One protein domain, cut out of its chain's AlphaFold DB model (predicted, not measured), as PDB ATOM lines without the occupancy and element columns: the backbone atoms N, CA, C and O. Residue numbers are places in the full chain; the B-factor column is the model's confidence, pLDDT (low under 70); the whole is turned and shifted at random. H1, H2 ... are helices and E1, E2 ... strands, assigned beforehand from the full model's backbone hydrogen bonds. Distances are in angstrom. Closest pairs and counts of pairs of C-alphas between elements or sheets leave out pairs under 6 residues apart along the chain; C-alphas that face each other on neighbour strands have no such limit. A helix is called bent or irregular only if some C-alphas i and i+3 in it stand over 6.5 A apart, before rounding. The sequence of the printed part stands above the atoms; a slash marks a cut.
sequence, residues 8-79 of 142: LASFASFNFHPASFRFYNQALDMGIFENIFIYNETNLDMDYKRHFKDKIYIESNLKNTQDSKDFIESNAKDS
ATOM      1  N   LEU A   8     -24.550 -62.742  -8.488       66.94
ATOM      2  CA  LEU A   8     -25.472 -63.321  -7.517       66.94
ATOM      3  C   LEU A   8     -24.784 -63.392  -6.154       66.94
ATOM      4  O   LEU A   8     -23.788 -64.101  -6.013       66.94
ATOM      5  N   ALA A   9     -25.329 -62.694  -5.159       70.12
ATOM      6  CA  ALA A   9     -24.896 -62.797  -3.770       70.12
ATOM      7  C   ALA A   9     -26.029 -63.396  -2.929       70.12
ATOM      8  O   ALA A   9     -27.160 -62.905  -2.942       70.12
ATOM      9  N   SER A  10     -25.734 -64.474  -2.206       68.31
ATOM     10  CA  SER A  10     -26.695 -65.148  -1.332       68.31
ATOM     11  C   SER A  10     -26.122 -65.270   0.071       68.31
ATOM     12  O   SER A  10     -24.976 -65.683   0.249       68.31
ATOM     13  N   PHE A  11     -26.935 -64.917   1.059       71.19
ATOM     14  CA  PHE A  11     -26.612 -64.992   2.473       71.19
ATOM     15  C   PHE A  11     -27.556 -66.002   3.116       71.19
ATOM     16  O   PHE A  11     -28.744 -65.741   3.258       71.19
ATOM     17  N   ALA A  12     -27.039 -67.167   3.497       65.00
ATOM     18  CA  ALA A  12     -27.860 -68.217   4.094       65.00
ATOM     19  C   ALA A  12     -28.556 -67.742   5.382       65.00
ATOM     20  O   ALA A  12     -29.752 -67.923   5.534       65.00
ATOM     21  N   SER A  13     -27.830 -67.056   6.270       72.50
ATOM     22  CA  SER A  13     -28.348 -66.667   7.584       72.50
ATOM     23  C   SER A  13     -28.902 -65.242   7.618       72.50
ATOM     24  O   SER A  13     -28.283 -64.301   7.111       72.50
ATOM     25  N   PHE A  14     -30.019 -65.070   8.330       71.94
ATOM     26  CA  PHE A  14     -30.599 -63.762   8.648       71.94
ATOM     27  C   PHE A  14     -29.625 -62.832   9.392       71.94
ATOM     28  O   PHE A  14     -29.668 -61.617   9.207       71.94
ATOM     29  N   ASN A  15     -28.680 -63.382  10.162       79.31
ATOM     30  CA  ASN A  15     -27.692 -62.595  10.910       79.31
ATOM     31  C   ASN A  15     -26.793 -61.736  10.004       79.31
ATOM     32  O   ASN A  15     -26.235 -60.736  10.451       79.31
ATOM     33  N   PHE A  16     -26.678 -62.084   8.719       79.62
ATOM     34  CA  PHE A  16     -25.906 -61.316   7.745       79.62
ATOM     35  C   PHE A  16     -26.711 -60.218   7.040       79.62
ATOM     36  O   PHE A  16     -26.170 -59.559   6.155       79.62
ATOM     37  N   HIS A  17     -27.964 -59.961   7.429       80.50
ATOM     38  CA  HIS A  17     -28.789 -58.914   6.815       80.50
ATOM     39  C   HIS A  17     -28.152 -57.506   6.861       80.50
ATOM     40  O   HIS A  17     -28.154 -56.811   5.844       80.50
ATOM     41  N   PRO A  18     -27.514 -57.067   7.967       85.25
ATOM     42  CA  PRO A  18     -26.820 -55.778   7.974       85.25
ATOM     43  C   PRO A  18     -25.611 -55.747   7.026       85.25
ATOM     44  O   PRO A  18     -25.311 -54.715   6.425       85.25
ATOM     45  N   ALA A  19     -24.909 -56.874   6.885       84.94
ATOM     46  CA  ALA A  19     -23.752 -56.989   6.004       84.94
ATOM     47  C   ALA A  19     -24.167 -56.988   4.526       84.94
ATOM     48  O   ALA A  19     -23.525 -56.325   3.713       84.94
ATOM     49  N   SER A  20     -25.266 -57.665   4.186       84.94
ATOM     50  CA  SER A  20     -25.802 -57.675   2.826       84.94
ATOM     51  C   SER A  20     -26.278 -56.285   2.395       84.94
ATOM     52  O   SER A  20     -25.994 -55.873   1.274       84.94
ATOM     53  N   PHE A  21     -26.891 -55.516   3.300       85.69
ATOM     54  CA  PHE A  21     -27.263 -54.124   3.034       85.69
ATOM     55  C   PHE A  21     -26.042 -53.217   2.805       85.69
ATOM     56  O   PHE A  21     -26.024 -52.422   1.868       85.69
ATOM     57  N   ARG A  22     -24.979 -53.364   3.609       89.81
ATOM     58  CA  ARG A  22     -23.716 -52.628   3.397       89.81
ATOM     59  C   ARG A  22     -23.087 -52.953   2.045       89.81
ATOM     60  O   ARG A  22     -22.679 -52.042   1.331       89.81
ATOM     61  N   PHE A  23     -23.045 -54.238   1.695       87.56
ATOM     62  CA  PHE A  23     -22.556 -54.689   0.396       87.56
ATOM     63  C   PHE A  23     -23.379 -54.097  -0.751       87.56
ATOM     64  O   PHE A  23     -22.799 -53.623  -1.721       87.56
ATOM     65  N   TYR A  24     -24.710 -54.082  -0.630       88.00
ATOM     66  CA  TYR A  24     -25.602 -53.510  -1.638       88.00
ATOM     67  C   TYR A  24     -25.268 -52.050  -1.943       88.00
ATOM     68  O   TYR A  24     -25.051 -51.701  -3.099       88.00
ATOM     69  N   ASN A  25     -25.169 -51.220  -0.901       90.94
ATOM     70  CA  ASN A  25     -24.885 -49.795  -1.062       90.94
ATOM     71  C   ASN A  25     -23.504 -49.576  -1.685       90.94
ATOM     72  O   ASN A  25     -23.376 -48.826  -2.644       90.94
ATOM     73  N   GLN A  26     -22.491 -50.310  -1.222       90.38
ATOM     74  CA  GLN A  26     -21.154 -50.227  -1.806       90.38
ATOM     75  C   GLN A  26     -21.145 -50.655  -3.282       90.38
ATOM     76  O   GLN A  26     -20.480 -50.039  -4.109       90.38
ATOM     77  N   ALA A  27     -21.885 -51.706  -3.629       87.38
ATOM     78  CA  ALA A  27     -21.990 -52.198  -4.995       87.38
ATOM     79  C   ALA A  27     -22.716 -51.201  -5.920       87.38
ATOM     80  O   ALA A  27     -22.324 -51.067  -7.081       87.38
ATOM     81  N   LEU A  28     -23.723 -50.483  -5.409       86.81
ATOM     82  CA  LEU A  28     -24.359 -49.371  -6.118       86.81
ATOM     83  C   LEU A  28     -23.383 -48.210  -6.337       86.81
ATOM     84  O   LEU A  28     -23.242 -47.754  -7.470       86.81
ATOM     85  N   ASP A  29     -22.666 -47.793  -5.290       92.00
ATOM     86  CA  ASP A  29     -21.710 -46.679  -5.347       92.00
ATOM     87  C   ASP A  29     -20.585 -46.927  -6.359       92.00
ATOM     88  O   ASP A  29     -20.106 -46.007  -7.019       92.00
ATOM     89  N   MET A  30     -20.164 -48.184  -6.516       87.81
ATOM     90  CA  MET A  30     -19.124 -48.551  -7.476       87.81
ATOM     91  C   MET A  30     -19.575 -48.416  -8.939       87.81
ATOM     92  O   MET A  30     -18.717 -48.327  -9.815       87.81
ATOM     93  N   GLY A  31     -20.878 -48.462  -9.236       84.50
ATOM     94  CA  GLY A  31     -21.410 -48.314 -10.600       84.50
ATOM     95  C   GLY A  31     -20.944 -49.375 -11.612       84.50
ATOM     96  O   GLY A  31     -21.140 -49.213 -12.814       84.50
ATOM     97  N   ILE A  32     -20.309 -50.460 -11.151       81.12
ATOM     98  CA  ILE A  32     -19.767 -51.530 -12.007       81.12
ATOM     99  C   ILE A  32     -20.774 -52.649 -12.287       81.12
ATOM    100  O   ILE A  32     -20.583 -53.447 -13.208       81.12
ATOM    101  N   PHE A  33     -21.818 -52.748 -11.466       80.69
ATOM    102  CA  PHE A  33     -22.826 -53.793 -11.546       80.69
ATOM    103  C   PHE A  33     -24.097 -53.226 -12.161       80.69
ATOM    104  O   PHE A  33     -24.622 -52.225 -11.692       80.69
ATOM    105  N   GLU A  34     -24.628 -53.892 -13.181       79.56
ATOM    106  CA  GLU A  34     -25.916 -53.483 -13.748       79.56
ATOM    107  C   GLU A  34     -27.107 -53.983 -12.938       79.56
ATOM    108  O   GLU A  34     -28.116 -53.299 -12.841       79.56
ATOM    109  N   ASN A  35     -27.008 -55.198 -12.395       80.44
ATOM    110  CA  ASN A  35     -28.067 -55.819 -11.614       80.44
ATOM    111  C   ASN A  35     -27.449 -56.506 -10.401       80.44
ATOM    112  O   ASN A  35     -26.571 -57.362 -10.550       80.44
ATOM    113  N   ILE A  36     -27.935 -56.144  -9.215       83.25
ATOM    114  CA  ILE A  36     -27.510 -56.714  -7.940       83.25
ATOM    115  C   ILE A  36     -28.721 -57.410  -7.329       83.25
ATOM    116  O   ILE A  36     -29.719 -56.764  -7.014       83.25
ATOM    117  N   PHE A  37     -28.628 -58.726  -7.152       82.69
ATOM    118  CA  PHE A  37     -29.656 -59.517  -6.482       82.69
ATOM    119  C   PHE A  37     -29.106 -60.067  -5.173       82.69
ATOM    120  O   PHE A  37     -28.076 -60.746  -5.166       82.69
ATOM    121  N   ILE A  38     -29.810 -59.775  -4.081       81.19
ATOM    122  CA  ILE A  38     -29.464 -60.242  -2.741       81.19
ATOM    123  C   ILE A  38     -30.535 -61.209  -2.272       81.19
ATOM    124  O   ILE A  38     -31.688 -60.828  -2.047       81.19
ATOM    125  N   TYR A  39     -30.118 -62.453  -2.083       80.31
ATOM    126  CA  TYR A  39     -30.967 -63.487  -1.521       80.31
ATOM    127  C   TYR A  39     -30.590 -63.774  -0.070       80.31
ATOM    128  O   TYR A  39     -29.420 -63.744   0.311       80.31
ATOM    129  N   ASN A  40     -31.603 -64.038   0.739       79.50
ATOM    130  CA  ASN A  40     -31.535 -64.459   2.121       79.50
ATOM    131  C   ASN A  40     -32.537 -65.593   2.369       79.50
ATOM    132  O   ASN A  40     -33.325 -65.957   1.496       79.50
ATOM    133  N   GLU A  41     -32.544 -66.135   3.579       76.69
ATOM    134  CA  GLU A  41     -33.437 -67.231   3.958       76.69
ATOM    135  C   GLU A  41     -34.934 -66.960   3.714       76.69
ATOM    136  O   GLU A  41     -35.693 -67.898   3.499       76.69
ATOM    137  N   THR A  42     -35.391 -65.708   3.675       79.62
ATOM    138  CA  THR A  42     -36.808 -65.373   3.448       79.62
ATOM    139  C   THR A  42     -37.183 -65.283   1.970       79.62
ATOM    140  O   THR A  42     -38.275 -65.705   1.604       79.62
ATOM    141  N   ASN A  43     -36.287 -64.794   1.105       81.81
ATOM    142  CA  ASN A  43     -36.586 -64.516  -0.308       81.81
ATOM    143  C   ASN A  43     -35.876 -65.464  -1.296       81.81
ATOM    144  O   ASN A  43     -36.125 -65.394  -2.497       81.81
ATOM    145  N   LEU A  44     -34.993 -66.344  -0.812       82.94
ATOM    146  CA  LEU A  44     -34.373 -67.388  -1.620       82.94
ATOM    147  C   LEU A  44     -35.421 -68.444  -1.995       82.94
ATOM    148  O   LEU A  44     -36.226 -68.863  -1.158       82.94
ATOM    149  N   ASP A  45     -35.391 -68.873  -3.253       84.50
ATOM    150  CA  ASP A  45     -36.334 -69.843  -3.803       84.50
ATOM    151  C   ASP A  45     -36.339 -71.162  -3.006       84.50
ATOM    152  O   ASP A  45     -35.297 -71.665  -2.569       84.50
ATOM    153  N   MET A  46     -37.528 -71.727  -2.806       83.25
ATOM    154  CA  MET A  46     -37.729 -72.959  -2.044       83.25
ATOM    155  C   MET A  46     -37.099 -74.164  -2.735       83.25
ATOM    156  O   MET A  46     -36.576 -75.046  -2.050       83.25
ATOM    157  N   ASP A  47     -37.089 -74.193  -4.068       86.38
ATOM    158  CA  ASP A  47     -36.430 -75.260  -4.820       86.38
ATOM    159  C   ASP A  47     -34.911 -75.206  -4.632       86.38
ATOM    160  O   ASP A  47     -34.280 -76.236  -4.377       86.38
ATOM    161  N   TYR A  48     -34.334 -74.002  -4.625       84.31
ATOM    162  CA  TYR A  48     -32.922 -73.799  -4.306       84.31
ATOM    163  C   TYR A  48     -32.599 -74.221  -2.866       84.31
ATOM    164  O   TYR A  48     -31.671 -74.998  -2.637       84.31
ATOM    165  N   LYS A  49     -33.392 -73.771  -1.883       82.12
ATOM    166  CA  LYS A  49     -33.229 -74.174  -0.474       82.12
ATOM    167  C   LYS A  49     -33.302 -75.685  -0.302       82.12
ATOM    168  O   LYS A  49     -32.517 -76.243   0.457       82.12
ATOM    169  N   ARG A  50     -34.226 -76.350  -1.002       84.50
ATOM    170  CA  ARG A  50     -34.378 -77.808  -0.959       84.50
ATOM    171  C   ARG A  50     -33.174 -78.508  -1.578       84.50
ATOM    172  O   ARG A  50     -32.661 -79.447  -0.980       84.50
ATOM    173  N   HIS A  51     -32.696 -78.036  -2.729       86.31
ATOM    174  CA  HIS A  51     -31.554 -78.637  -3.413       86.31
ATOM    175  C   HIS A  51     -30.248 -78.504  -2.615       86.31
ATOM    176  O   HIS A  51     -29.438 -79.430  -2.598       86.31
ATOM    177  N   PHE A  52     -30.051 -77.376  -1.930       81.56
ATOM    178  CA  PHE A  52     -28.831 -77.076  -1.180       81.56
ATOM    179  C   PHE A  52     -28.986 -77.220   0.337       81.56
ATOM    180  O   PHE A  52     -28.111 -76.773   1.079       81.56
ATOM    181  N   LYS A  53     -30.062 -77.864   0.805       82.25
ATOM    182  CA  LYS A  53     -30.408 -77.979   2.229       82.25
ATOM    183  C   LYS A  53     -29.228 -78.453   3.078       82.25
ATOM    184  O   LYS A  53     -28.911 -77.816   4.075       82.25
ATOM    185  N   ASP A  54     -28.529 -79.491   2.627       80.50
ATOM    186  CA  ASP A  54     -27.416 -80.106   3.365       80.50
ATOM    187  C   ASP A  54     -26.164 -79.219   3.443       80.50
ATOM    188  O   ASP A  54     -25.300 -79.436   4.290       80.50
ATOM    189  N   LYS A  55     -26.052 -78.219   2.559       78.38
ATOM    190  CA  LYS A  55     -24.945 -77.250   2.538       78.38
ATOM    191  C   LYS A  55     -25.291 -75.959   3.276       78.38
ATOM    192  O   LYS A  55     -24.401 -75.315   3.818       78.38
ATOM    193  N   ILE A  56     -26.567 -75.574   3.257       75.25
ATOM    194  CA  ILE A  56     -27.083 -74.367   3.913       75.25
ATOM    195  C   ILE A  56     -27.268 -74.622   5.415       75.25
ATOM    196  O   ILE A  56     -26.895 -73.780   6.226       75.25
ATOM    197  N   TYR A  57     -27.774 -75.799   5.793       76.06
ATOM    198  CA  TYR A  57     -28.085 -76.165   7.175       76.06
ATOM    199  C   TYR A  57     -27.174 -77.303   7.653       76.06
ATOM    200  O   TYR A  57     -27.543 -78.479   7.665       76.06
ATOM    201  N   ILE A  58     -25.952 -76.940   8.049       69.56
ATOM    202  CA  ILE A  58     -24.905 -77.885   8.481       69.56
ATOM    203  C   ILE A  58     -25.298 -78.612   9.788       69.56
ATOM    204  O   ILE A  58     -24.938 -79.771   9.995       69.56
ATOM    205  N   GLU A  59     -26.107 -77.985  10.648       60.81
ATOM    206  CA  GLU A  59     -26.433 -78.509  11.986       60.81
ATOM    207  C   GLU A  59     -27.366 -79.733  11.995       60.81
ATOM    208  O   GLU A  59     -27.373 -80.490  12.967       60.81
ATOM    209  N   SER A  60     -28.104 -80.005  10.912       55.34
ATOM    210  CA  SER A  60     -28.972 -81.193  10.831       55.34
ATOM    211  C   SER A  60     -28.218 -82.521  10.670       55.34
ATOM    212  O   SER A  60     -28.796 -83.572  10.935       55.34
ATOM    213  N   ASN A  61     -26.936 -82.498  10.282       51.59
ATOM    214  CA  ASN A  61     -26.144 -83.712  10.043       51.59
ATOM    215  C   ASN A  61     -25.185 -84.084  11.186       51.59
ATOM    216  O   ASN A  61     -24.643 -85.191  11.184       51.59
ATOM    217  N   LEU A  62     -25.004 -83.222  12.196       53.34
ATOM    218  CA  LEU A  62     -24.173 -83.567  13.358       53.34
ATOM    219  C   LEU A  62     -24.877 -84.492  14.363       53.34
ATOM    220  O   LEU A  62     -24.193 -85.232  15.063       53.34
ATOM    221  N   LYS A  63     -26.217 -84.522  14.412       52.78
ATOM    222  CA  LYS A  63     -26.949 -85.385  15.362       52.78
ATOM    223  C   LYS A  63     -27.085 -86.842  14.902       52.78
ATOM    224  O   LYS A  63     -27.044 -87.734  15.728       52.78
ATOM    225  N   ASN A  64     -27.103 -87.125  13.597       49.09
ATOM    226  CA  ASN A  64     -27.259 -88.509  13.111       49.09
ATOM    227  C   ASN A  64     -25.958 -89.342  13.079       49.09
ATOM    228  O   ASN A  64     -26.010 -90.562  12.910       49.09
ATOM    229  N   THR A  65     -24.785 -88.715  13.226       48.59
ATOM    230  CA  THR A  65     -23.494 -89.428  13.108       48.59
ATOM    231  C   THR A  65     -22.876 -89.789  14.462       48.59
ATOM    232  O   THR A  65     -22.067 -90.713  14.528       48.59
ATOM    233  N   GLN A  66     -23.256 -89.107  15.548       53.62
ATOM    234  CA  GLN A  66     -22.791 -89.470  16.890       53.62
ATOM    235  C   GLN A  66     -23.652 -90.595  17.488       53.62
ATOM    236  O   GLN A  66     -23.114 -91.589  17.971       53.62
ATOM    237  N   ASP A  67     -24.969 -90.528  17.285       49.97
ATOM    238  CA  ASP A  67     -25.926 -91.511  17.809       49.97
ATOM    239  C   ASP A  67     -25.785 -92.908  17.162       49.97
ATOM    240  O   ASP A  67     -26.159 -93.921  17.750       49.97
ATOM    241  N   SER A  68     -25.197 -92.997  15.961       53.16
ATOM    242  CA  SER A  68     -24.940 -94.276  15.277       53.16
ATOM    243  C   SER A  68     -23.633 -94.953  15.698       53.16
ATOM    244  O   SER A  68     -23.516 -96.171  15.562       53.16
ATOM    245  N   LYS A  69     -22.657 -94.216  16.242       52.78
ATOM    246  CA  LYS A  69     -21.424 -94.813  16.784       52.78
ATOM    247  C   LYS A  69     -21.645 -95.367  18.186       52.78
ATOM    248  O   LYS A  69     -21.208 -96.483  18.464       52.78
ATOM    249  N   ASP A  70     -22.414 -94.655  19.003       52.06
ATOM    250  CA  ASP A  70     -22.709 -95.073  20.374       52.06
ATOM    251  C   ASP A  70     -23.644 -96.303  20.409       52.06
ATOM    252  O   ASP A  70     -23.499 -97.156  21.282       52.06
ATOM    253  N   PHE A  71     -24.515 -96.481  19.403       50.78
ATOM    254  CA  PHE A  71     -25.367 -97.675  19.261       50.78
ATOM    255  C   PHE A  71     -24.616 -98.916  18.737       50.78
ATOM    256  O   PHE A  71     -24.971-100.049  19.060       50.78
ATOM    257  N   ILE A  72     -23.573 -98.741  17.919       55.44
ATOM    258  CA  ILE A  72     -22.752 -99.863  17.430       55.44
ATOM    259  C   ILE A  72     -21.755-100.309  18.512       55.44
ATOM    260  O   ILE A  72     -21.533-101.509  18.678       55.44
ATOM    261  N   GLU A  73     -21.194 -99.382  19.297       52.28
ATOM    262  CA  GLU A  73     -20.247 -99.728  20.365       52.28
ATOM    263  C   GLU A  73     -20.932-100.321  21.611       52.28
ATOM    264  O   GLU A  73     -20.345-101.180  22.278       52.28
ATOM    265  N   SER A  74     -22.188 -99.951  21.896       52.19
ATOM    266  CA  SER A  74     -22.978-100.590  22.957       52.19
ATOM    267  C   SER A  74     -23.380-102.027  22.603       52.19
ATOM    268  O   SER A  74     -23.349-102.894  23.466       52.19
ATOM    269  N   ASN A  75     -23.665-102.321  21.328       50.06
ATOM    270  CA  ASN A  75     -24.048-103.668  20.881       50.06
ATOM    271  C   ASN A  75     -22.852-104.611  20.622       50.06
ATOM    272  O   ASN A  75     -23.031-105.824  20.505       50.06
ATOM    273  N   ALA A  76     -21.622-104.091  20.547       47.91
ATOM    274  CA  ALA A  76     -20.410-104.902  20.387       47.91
ATOM    275  C   ALA A  76     -19.802-105.387  21.719       47.91
ATOM    276  O   ALA A  76     -18.999-106.325  21.714       47.91
ATOM    277  N   LYS A  77     -20.165-104.780  22.860       48.59
ATOM    278  CA  LYS A  77     -19.679-105.201  24.189       48.59
ATOM    279  C   LYS A  77     -20.420-106.428  24.732       48.59
ATOM    280  O   LYS A  77     -19.776-107.274  25.345       48.59
ATOM    281  N   ASP A  78     -21.681-106.624  24.357       52.09
ATOM    282  CA  ASP A  78     -22.482-107.760  24.839       52.09
ATOM    283  C   ASP A  78     -22.245-109.069  24.057       52.09
ATOM    284  O   ASP A  78     -22.602-110.156  24.511       52.09
ATOM    285  N   SER A  79     -21.576-109.018  22.895       47.41
ATOM    286  CA  SER A  79     -21.244-110.226  22.115       47.41
ATOM    287  C   SER A  79     -19.976-110.957  22.578       47.41
ATOM    288  O   SER A  79     -19.717-112.066  22.104       47.41
TER     289      SER A  79
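This is residues 8 to 79 of the 142 residues of an uncharacterized protein of Helicobacter sanguini (UniProt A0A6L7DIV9). A small head, in which helix H1 packs beside a pair of short parallel strands, E1 and E2, runs on through the short helices H2 and H3 into a long arm, residues 58 to 79, that holds H4 and H5 and sticks out from the body. The arm makes much of the length of a rod spanning 70 by 22 by 19 A. You are reading 72 residues, with five named helices and two named strands in the order E1, H1, E2, H2, H3, H4, H5; the sheet has the order E1, E2 and is parallel, and the class is mostly helix. The whole is extended, with a radius of gyration of the C-alphas of 20.3 A.

Find C-alpha 8 at (-25.472, -63.321, -7.517), where E1, residues 8 to 10, begins. H1, residues 14 to 29, follows and runs 23.8 A from C-alpha 14 at (-30.599, -63.762, 8.648); it is irregular, with C-alphas 15 and 18 lying 7.5 A apart. E2, residues 36 to 39, is 10.0 A long. Next come H2, residues 46 to 51, H3, residues 53 to 56, and H4, residues 58 to 61. H5, residues 63 to 77, runs 22.9 A to C-alpha 77 at (-19.679, -105.201, 24.189). Neither H4 nor H5 is bent or irregular, but only just: C-alphas 58 and 61 are 6.2 A apart, and C-alphas 63 and 66 are 6.0 A apart.

Begin at E1 and E2, parallel neighbours at 27 degrees, where N 39 and O 9 are within hydrogen-bond range at 3.1 A. With H1 they form a strand-helix-strand unit, two parallel neighbour strands with a helix between them along the chain, and its crossover is right-handed. The closest C-alphas of H1 and E2, those of Ser 20 and Ile 38, are 7.1 A apart, while E1 and H1 are near each other. H2 and H3 are close but not clearly touching, the closest C-alphas being those of Lys 49 and Ile 56 at 7.6 A. H3 and H4 are also close but not clearly touching, at 7.7 A between the C-alphas of Asp 54 and Asn 61. H4 and H5 meet only through their link, and H1 and H5 are apart. In H2 every O i to N i+4 pair is within hydrogen-bond range, against 10 of 12 in H1 and 7 of 11 in H5; H3 and H4 are too short for such a pair.

Look from Gly 31 to Ser 79 for the two C-alphas farthest apart, 70.0 A. Residues 29 to 34 and 58 to 79 stand free; the body without them spans 31 by 22 by 15 A. The printed part has no cut and no long link. Its mean pLDDT is 72.6, and the model's confidence is under 70 at residues 8, 10, 12 and 58 to 79.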